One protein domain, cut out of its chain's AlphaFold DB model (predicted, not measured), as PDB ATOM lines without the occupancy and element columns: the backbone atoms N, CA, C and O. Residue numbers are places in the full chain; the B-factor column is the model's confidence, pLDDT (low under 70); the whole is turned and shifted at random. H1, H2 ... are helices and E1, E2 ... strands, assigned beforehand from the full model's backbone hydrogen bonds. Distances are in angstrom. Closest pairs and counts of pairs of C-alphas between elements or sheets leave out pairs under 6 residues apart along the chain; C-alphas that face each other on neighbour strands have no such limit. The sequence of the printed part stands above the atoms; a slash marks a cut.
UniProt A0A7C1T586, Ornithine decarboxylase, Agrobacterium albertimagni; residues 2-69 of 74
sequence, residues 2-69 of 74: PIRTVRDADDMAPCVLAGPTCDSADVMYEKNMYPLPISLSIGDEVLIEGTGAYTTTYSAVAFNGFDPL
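This is residues 2 to 69 of the 74 residues of the protein "Ornithine decarboxylase" of Agrobacterium albertimagni (UniProt A0A7C1T586). Little regular structure is here: mostly loops, with two small two-stranded antiparallel sheets, E1-E4 and E2-E3, toward one end and the short helix H1 toward the other. The 68 printed residues, in order E1, E2, E3, E4, H1, are of mixed class, with only 18 in named elements. The whole is only just loose, close to compact, with a radius of gyration of the C-alphas of 13.4 A and spans of 36 by 26 by 24 A.

Look at E1, residues 3 to 5, antiparallel to E4, residues 46 to 48, at 156 degrees; N 4 and O 47 are 2.9 A apart. E2, residues 12 to 15, and E3, residues 34 to 37, form an antiparallel hairpin at 133 degrees; N 15 and O 34 are 2.9 A apart. E1 and E3 are near each other, with 7 pairs of C-alphas within 10 A. H1, residues 55 to 58, is apart from E1, E2 and E3; it is too short for any O i to N i+4 pair, and its one O i to N i+3 pair is within range.

Find C-alpha 3 at (165.655, 132.226, 145.877), where E1 begins. E2 spans 8.8 A and E3 10.0 A. H1 ends at C-alpha 58, (167.825, 120.175, 161.266).

The C-alphas farthest apart, Asp 11 and Ala 62, are 36.1 A apart. The E2 to E3 link is long, and within it residues 17 to 18 pair antiparallel with 27 to 28. The printed part has no cut, and no printed residue is under 70 in pLDDT.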
ATOM      1  N   PRO A   2     164.140 134.050 150.027       95.75
ATOM      2  CA  PRO A   2     164.574 134.526 148.725       95.75
ATOM      3  C   PRO A   2     165.331 133.403 148.011       95.75
ATOM      4  O   PRO A   2     166.143 132.712 148.628       95.75
ATOM      5  N   ILE A   3     165.009 133.203 146.741       97.06
ATOM      6  CA  ILE A   3     165.655 132.226 145.877       97.06
ATOM      7  C   ILE A   3     166.239 132.998 144.699       97.06
ATOM      8  O   ILE A   3     165.525 133.778 144.073       97.06
ATOM      9  N   ARG A   4     167.537 132.819 144.450       97.88
ATOM     10  CA  ARG A   4     168.283 133.508 143.394       97.88
ATOM     11  C   ARG A   4     168.812 132.525 142.375       97.88
ATOM     12  O   ARG A   4     169.309 131.459 142.740       97.88
ATOM     13  N   THR A   5     168.750 132.917 141.112       97.75
ATOM     14  CA  THR A   5     169.278 132.145 139.988       97.75
ATOM     15  C   THR A   5     170.000 133.069 139.014       97.75
ATOM     16  O   THR A   5     169.819 134.288 139.018       97.75
ATOM     17  N   VAL A   6     170.789 132.490 138.113       97.31
ATOM     18  CA  VAL A   6     171.403 133.243 137.006       97.31
ATOM     19  C   VAL A   6     170.387 133.694 135.944       97.31
ATOM     20  O   VAL A   6     170.743 134.463 135.055       97.31
ATOM     21  N   ARG A   7     169.133 133.229 136.031       97.50
ATOM     22  CA  ARG A   7     168.050 133.481 135.066       97.50
ATOM     23  C   ARG A   7     166.955 134.391 135.618       97.50
ATOM     24  O   ARG A   7     165.889 134.490 135.027       97.50
ATOM     25  N   ASP A   8     167.204 135.085 136.729       96.94
ATOM     26  CA  ASP A   8     166.197 135.916 137.414       96.94
ATOM     27  C   ASP A   8     165.643 137.080 136.560       96.94
ATOM     28  O   ASP A   8     164.665 137.715 136.951       96.94
ATOM     29  N   ALA A   9     166.269 137.386 135.419       97.12
ATOM     30  CA  ALA A   9     165.802 138.391 134.464       97.12
ATOM     31  C   ALA A   9     164.762 137.860 133.458       97.12
ATOM     32  O   ALA A   9     164.172 138.663 132.733       97.12
ATOM     33  N   ASP A  10     164.557 136.544 133.397       97.94
ATOM     34  CA  ASP A  10     163.650 135.907 132.445       97.94
ATOM     35  C   ASP A  10     162.207 135.865 132.983       97.94
ATOM     36  O   ASP A  10     161.929 136.183 134.144       97.94
ATOM     37  N   ASP A  11     161.270 135.447 132.129       98.25
ATOM     38  CA  ASP A  11     159.865 135.312 132.503       98.25
ATOM     39  C   ASP A  11     159.678 134.296 133.641       98.25
ATOM     40  O   ASP A  11     160.169 133.165 133.603       98.25
ATOM     41  N   MET A  12     158.917 134.707 134.652       97.88
ATOM     42  CA  MET A  12     158.667 133.935 135.867       97.88
ATOM     43  C   MET A  12     157.285 133.285 135.824       97.88
ATOM     44  O   MET A  12     156.303 133.923 135.435       97.88
ATOM     45  N   ALA A  13     157.171 132.052 136.314       97.56
ATOM     46  CA  ALA A  13     155.886 131.385 136.513       97.56
ATOM     47  C   ALA A  13     155.837 130.659 137.867       97.56
ATOM     48  O   ALA A  13     156.886 130.348 138.431       97.56
ATOM     49  N   PRO A  14     154.637 130.376 138.410       97.25
ATOM     50  CA  PRO A  14     154.505 129.541 139.599       97.25
ATOM     51  C   PRO A  14     155.082 128.139 139.355       97.25
ATOM     52  O   PRO A  14     154.646 127.434 138.443       97.25
ATOM     53  N   CYS A  15     156.039 127.728 140.186       95.56
ATOM     54  CA  CYS A  15     156.727 126.446 140.079       95.56
ATOM     55  C   CYS A  15     156.657 125.643 141.384       95.56
ATOM     56  O   CYS A  15     156.590 126.189 142.489       95.56
ATOM     57  N   VAL A  16     156.708 124.316 141.238       95.19
ATOM     58  CA  VAL A  16     156.891 123.382 142.355       95.19
ATOM     59  C   VAL A  16     158.383 123.250 142.634       95.19
ATOM     60  O   VAL A  16     159.147 122.895 141.739       95.19
ATOM     61  N   LEU A  17     158.790 123.509 143.877       95.62
ATOM     62  CA  LEU A  17     160.162 123.313 144.337       95.62
ATOM     63  C   LEU A  17     160.227 122.039 145.186       95.62
ATOM     64  O   LEU A  17     160.010 122.081 146.396       95.62
ATOM     65  N   ALA A  18     160.468 120.907 144.527       96.50
ATOM     66  CA  ALA A  18     160.580 119.602 145.171       96.50
ATOM     67  C   ALA A  18     162.036 119.280 145.533       96.50
ATOM     68  O   ALA A  18     162.958 119.610 144.782       96.50
ATOM     69  N   GLY A  19     162.229 118.633 146.677       95.62
ATOM     70  CA  GLY A  19     163.491 118.015 147.046       95.62
ATOM     71  C   GLY A  19     163.682 116.649 146.370       95.62
ATOM     72  O   GLY A  19     162.815 116.172 145.632       95.62
ATOM     73  N   PRO A  20     164.858 116.030 146.553       96.00
ATOM     74  CA  PRO A  20     165.250 114.837 145.809       96.00
ATOM     75  C   PRO A  20     164.784 113.517 146.444       96.00
ATOM     76  O   PRO A  20     165.092 112.449 145.913       96.00
ATOM     77  N   THR A  21     164.122 113.543 147.601       97.06
ATOM     78  CA  THR A  21     163.749 112.316 148.316       97.06
ATOM     79  C   THR A  21     162.526 111.633 147.705       97.06
ATOM     80  O   THR A  21     161.812 112.192 146.878       97.06
ATOM     81  N   CYS A  22     162.275 110.382 148.104       96.69
ATOM     82  CA  CYS A  22     161.082 109.641 147.672       96.69
ATOM     83  C   CYS A  22     159.831 109.963 148.512       96.69
ATOM     84  O   CYS A  22     158.847 109.228 148.423       96.69
ATOM     85  N   ASP A  23     159.870 110.995 149.359       96.38
ATOM     86  CA  ASP A  23     158.734 111.413 150.177       96.38
ATOM     87  C   ASP A  23     157.935 112.506 149.456       96.38
ATOM     88  O   ASP A  23     158.481 113.527 149.045       96.38
ATOM     89  N   SER A  24     156.620 112.322 149.329       95.00
ATOM     90  CA  SER A  24     155.725 113.332 148.752       95.00
ATOM     91  C   SER A  24     155.705 114.657 149.522       95.00
ATOM     92  O   SER A  24     155.308 115.674 148.962       95.00
ATOM     93  N   ALA A  25     156.098 114.650 150.799       94.88
ATOM     94  CA  ALA A  25     156.162 115.844 151.631       94.88
ATOM     95  C   ALA A  25     157.456 116.656 151.432       94.88
ATOM     96  O   ALA A  25     157.567 117.753 151.982       94.88
ATOM     97  N   ASP A  26     158.422 116.154 150.654       96.25
ATOM     98  CA  ASP A  26     159.671 116.850 150.326       96.25
ATOM     99  C   ASP A  26     159.446 117.920 149.248       96.25
ATOM    100  O   ASP A  26     159.967 117.871 148.135       96.25
ATOM    101  N   VAL A  27     158.579 118.882 149.564       96.44
ATOM    102  CA  VAL A  27     158.168 119.965 148.673       96.44
ATOM    103  C   VAL A  27     158.109 121.269 149.455       96.44
ATOM    104  O   VAL A  27     157.397 121.406 150.451       96.44
ATOM    105  N   MET A  28     158.830 122.281 148.978       95.56
ATOM    106  CA  MET A  28     158.748 123.634 149.510       95.56
ATOM    107  C   MET A  28     157.579 124.390 148.874       95.56
ATOM    108  O   MET A  28     157.373 124.359 147.664       95.56
ATOM    109  N   TYR A  29     156.849 125.142 149.700       93.38
ATOM    110  CA  TYR A  29     155.790 126.059 149.261       93.38
ATOM    111  C   TYR A  29     154.635 125.410 148.475       93.38
ATOM    112  O   TYR A  29     154.003 126.071 147.660       93.38
ATOM    113  N   GLU A  30     154.294 124.151 148.766       88.75
ATOM    114  CA  GLU A  30     153.245 123.379 148.071       88.75
ATOM    115  C   GLU A  30     151.922 124.152 147.870       88.75
ATOM    116  O   GLU A  30     151.325 124.125 146.797       88.75
ATOM    117  N   LYS A  31     151.478 124.894 148.893       91.00
ATOM    118  CA  LYS A  31     150.219 125.663 148.855       91.00
ATOM    119  C   LYS A  31     150.341 127.046 148.211       91.00
ATOM    120  O   LYS A  31     149.321 127.660 147.915       91.00
ATOM    121  N   ASN A  32     151.555 127.563 148.058       93.12
ATOM    122  CA  ASN A  32     151.821 128.883 147.499       93.12
ATOM    123  C   ASN A  32     153.072 128.814 146.624       93.12
ATOM    124  O   ASN A  32     154.157 129.194 147.062       93.12
ATOM    125  N   MET A  33     152.900 128.265 145.422       94.94
ATOM    126  CA  MET A  33     153.982 127.972 144.483       94.94
ATOM    127  C   MET A  33     154.925 129.162 144.297       94.94
ATOM    128  O   MET A  33     154.493 130.312 144.189       94.94
ATOM    129  N   TYR A  34     156.223 128.873 144.249       95.94
ATOM    130  CA  TYR A  34     157.245 129.909 144.178       95.94
ATOM    131  C   TYR A  34     157.430 130.370 142.724       95.94
ATOM    132  O   TYR A  34     157.558 129.513 141.849       95.94
ATOM    133  N   PRO A  35     157.446 131.683 142.432       97.06
ATOM    134  CA  PRO A  35     157.744 132.171 141.090       97.06
ATOM    135  C   PRO A  35     159.221 131.935 140.753       97.06
ATOM    136  O   PRO A  35     160.097 132.454 141.444       97.06
ATOM    137  N   LEU A  36     159.494 131.155 139.706       97.50
ATOM    138  CA  LEU A  36     160.847 130.888 139.206       97.50
ATOM    139  C   LEU A  36     160.926 131.097 137.686       97.50
ATOM    140  O   LEU A  36     159.891 131.009 137.013       97.50
ATOM    141  N   PRO A  37     162.131 131.356 137.135       98.06
ATOM    142  CA  PRO A  37     162.301 131.530 135.700       98.06
ATOM    143  C   PRO A  37     161.915 130.262 134.940       98.06
ATOM    144  O   PRO A  37     162.429 129.178 135.227       98.06
ATOM    145  N   ILE A  38     161.054 130.389 133.929       97.06
ATOM    146  CA  ILE A  38     160.612 129.245 133.106       97.06
ATOM    147  C   ILE A  38     161.744 128.636 132.269       97.06
ATOM    148  O   ILE A  38     161.620 127.529 131.753       97.06
ATOM    149  N   SER A  39     162.832 129.385 132.109       97.88
ATOM    150  CA  SER A  39     164.032 129.017 131.367       97.88
ATOM    151  C   SER A  39     165.023 128.180 132.183       97.88
ATOM    152  O   SER A  39     166.048 127.776 131.631       97.88
ATOM    153  N   LEU A  40     164.751 127.920 133.472       97.75
ATOM    154  CA  LEU A  40     165.567 127.017 134.283       97.75
ATOM    155  C   LEU A  40     165.636 125.623 133.656       97.75
ATOM    156  O   LEU A  40     164.662 125.075 133.140       97.75
ATOM    157  N   SER A  41     166.820 125.037 133.735       97.12
ATOM    158  CA  SER A  41     167.175 123.780 133.101       97.12
ATOM    159  C   SER A  41     168.058 122.937 134.016       97.12
ATOM    160  O   SER A  41     168.629 123.418 134.996       97.12
ATOM    161  N   ILE A  42     168.155 121.642 133.711       97.81
ATOM    162  CA  ILE A  42     168.992 120.715 134.477       97.81
ATOM    163  C   ILE A  42     170.438 121.218 134.478       97.81
ATOM    164  O   ILE A  42     171.027 121.430 133.420       97.81
ATOM    165  N   GLY A  43     171.008 121.344 135.675       96.75
ATOM    166  CA  GLY A  43     172.370 121.830 135.884       96.75
ATOM    167  C   GLY A  43     172.461 123.305 136.270       96.75
ATOM    168  O   GLY A  43     173.533 123.727 136.691       96.75
ATOM    169  N   ASP A  44     171.370 124.073 136.186       97.44
ATOM    170  CA  ASP A  44     171.351 125.431 136.729       97.44
ATOM    171  C   ASP A  44     171.396 125.410 138.263       97.44
ATOM    172  O   ASP A  44     170.737 124.599 138.921       97.44
ATOM    173  N   GLU A  45     172.168 126.330 138.840       97.19
ATOM    174  CA  GLU A  45     172.277 126.486 140.286       97.19
ATOM    175  C   GLU A  45     171.221 127.452 140.830       97.19
ATOM    176  O   GLU A  45     170.872 128.465 140.216       97.19
ATOM    177  N   VAL A  46     170.747 127.137 142.033       96.81
ATOM    178  CA  VAL A  46     169.749 127.915 142.759       96.81
ATOM    179  C   VAL A  46     170.281 128.206 144.160       96.81
ATOM    180  O   VAL A  46     170.624 127.288 144.906       96.81
ATOM    181  N   LEU A  47     170.325 129.483 144.539       97.81
ATOM    182  CA  LEU A  47     170.746 129.924 145.867       97.81
ATOM    183  C   LEU A  47     169.523 130.222 146.736       97.81
ATOM    184  O   LEU A  47     168.761 131.143 146.449       97.81
ATOM    185  N   ILE A  48     169.368 129.477 147.833       97.31
ATOM    186  CA  ILE A  48     168.364 129.755 148.868       97.31
ATOM    187  C   ILE A  48     169.012 130.614 149.955       97.31
ATOM    188  O   ILE A  48     169.835 130.138 150.743       97.31
ATOM    189  N   GLU A  49     168.637 131.889 150.002       97.75
ATOM    190  CA  GLU A  49     169.209 132.856 150.941       97.75
ATOM    191  C   GLU A  49     168.598 132.719 152.345       97.75
ATOM    192  O   GLU A  49     167.471 132.251 152.522       97.75
ATOM    193  N   GLY A  50     169.322 133.180 153.370       97.00
ATOM    194  CA  GLY A  50     168.817 133.212 154.751       97.00
ATOM    195  C   GLY A  50     168.819 131.858 155.474       97.00
ATOM    196  O   GLY A  50     168.083 131.684 156.439       97.00
ATOM    197  N   THR A  51     169.655 130.917 155.038       97.12
ATOM    198  CA  THR A  51     169.766 129.537 155.555       97.12
ATOM    199  C   THR A  51     170.866 129.358 156.618       97.12
ATOM    200  O   THR A  51     171.353 128.259 156.864       97.12
ATOM    201  N   GLY A  52     171.291 130.445 157.273       96.44
ATOM    202  CA  GLY A  52     172.389 130.409 158.254       96.44
ATOM    203  C   GLY A  52     172.007 129.859 159.634       96.44
ATOM    204  O   GLY A  52     172.874 129.413 160.379       96.44
ATOM    205  N   ALA A  53     170.721 129.879 159.989       97.44
ATOM    206  CA  ALA A  53     170.227 129.395 161.274       97.44
ATOM    207  C   ALA A  53     169.334 128.173 161.068       97.44
ATOM    208  O   ALA A  53     168.457 128.171 160.208       97.44
ATOM    209  N   TYR A  54     169.543 127.144 161.888       95.94
ATOM    210  CA  TYR A  54     168.722 125.932 161.938       95.94
ATOM    211  C   TYR A  54     168.672 125.076 160.662       95.94
ATOM    212  O   TYR A  54     167.999 124.055 160.663       95.94
ATOM    213  N   THR A  55     169.404 125.404 159.596       96.62
ATOM    214  CA  THR A  55     169.422 124.577 158.378       96.62
ATOM    215  C   THR A  55     170.314 123.347 158.548       96.62
ATOM    216  O   THR A  55     169.817 122.228 158.490       96.62
ATOM    217  N   THR A  56     171.604 123.517 158.853       95.69
ATOM    218  CA  THR A  56     172.516 122.373 159.062       95.69
ATOM    219  C   THR A  56     172.145 121.545 160.295       95.69
ATOM    220  O   THR A  56     172.339 120.337 160.306       95.69
ATOM    221  N   THR A  57     171.588 122.160 161.343       95.06
ATOM    222  CA  THR A  57     171.244 121.431 162.578       95.06
ATOM    223  C   THR A  57     169.962 120.604 162.464       95.06
ATOM    224  O   THR A  57     169.789 119.683 163.253       95.06
ATOM    225  N   TYR A  58     169.064 120.927 161.523       95.19
ATOM    226  CA  TYR A  58     167.825 120.175 161.266       95.19
ATOM    227  C   TYR A  58     167.828 119.430 159.922       95.19
ATOM    228  O   TYR A  58     166.820 118.818 159.571       95.19
ATOM    229  N   SER A  59     168.925 119.458 159.159       94.69
ATOM    230  CA  SER A  59     169.000 118.725 157.894       94.69
ATOM    231  C   SER A  59     168.861 117.223 158.133       94.69
ATOM    232  O   SER A  59     169.501 116.680 159.038       94.69
ATOM    233  N   ALA A  60     168.075 116.544 157.298       93.06
ATOM    234  CA  ALA A  60     168.024 115.090 157.299       93.06
ATOM    235  C   ALA A  60     169.423 114.507 157.026       93.06
ATOM    236  O   ALA A  60     170.174 115.025 156.201       93.06
ATOM    237  N   VAL A  61     169.770 113.424 157.723       94.31
ATOM    238  CA  VAL A  61     171.061 112.737 157.585       94.31
ATOM    239  C   VAL A  61     170.807 111.341 157.035       94.31
ATOM    240  O   VAL A  61     170.084 110.566 157.658       94.31
ATOM    241  N   ALA A  62     171.393 111.023 155.876       94.25
ATOM    242  CA  ALA A  62     171.287 109.719 155.213       94.25
ATOM    243  C   ALA A  62     169.852 109.258 154.875       94.25
ATOM    244  O   ALA A  62     169.635 108.085 154.562       94.25
ATOM    245  N   PHE A  63     168.866 110.163 154.882       96.25
ATOM    246  CA  PHE A  63     167.532 109.859 154.364       96.25
ATOM    247  C   PHE A  63     167.636 109.605 152.856       96.25
ATOM    248  O   PHE A  63     168.318 110.348 152.153       96.25
ATOM    249  N   ASN A  64     167.060 108.502 152.371       97.00
ATOM    250  CA  ASN A  64     167.249 107.991 151.003       97.00
ATOM    251  C   ASN A  64     168.716 107.755 150.586       97.00
ATOM    252  O   ASN A  64     169.000 107.586 149.403       97.00
ATOM    253  N   GLY A  65     169.651 107.708 151.541       96.44
ATOM    254  CA  GLY A  65     171.079 107.573 151.261       96.44
ATOM    255  C   GLY A  65     171.760 108.856 150.768       96.44
ATOM    256  O   GLY A  65     172.884 108.769 150.285       96.44
ATOM    257  N   PHE A  66     171.122 110.027 150.884       95.50
ATOM    258  CA  PHE A  66     171.771 111.302 150.565       95.50
ATOM    259  C   PHE A  66     172.800 111.696 151.632       95.50
ATOM    260  O   PHE A  66     172.547 111.579 152.836       95.50
ATOM    261  N   ASP A  67     173.954 112.193 151.183       95.81
ATOM    262  CA  ASP A  67     175.015 112.679 152.065       95.81
ATOM    263  C   ASP A  67     174.536 113.847 152.954       95.81
ATOM    264  O   ASP A  67     173.662 114.620 152.549       95.81
ATOM    265  N   PRO A  68     175.129 114.031 154.151       94.50
ATOM    266  CA  PRO A  68     174.849 115.192 154.988       94.50
ATOM    267  C   PRO A  68     175.117 116.520 154.263       94.50
ATOM    268  O   PRO A  68     176.044 116.631 153.453       94.50
ATOM    269  N   LEU A  69     174.355 117.559 154.620       95.38
ATOM    270  CA  LEU A  69     174.552 118.908 154.092       95.38
ATOM    271  C   LEU A  69     175.966 119.418 154.419       95.38
ATOM    272  O   LEU A  69     176.338 119.553 155.586       95.38
TER     273      LEU A  69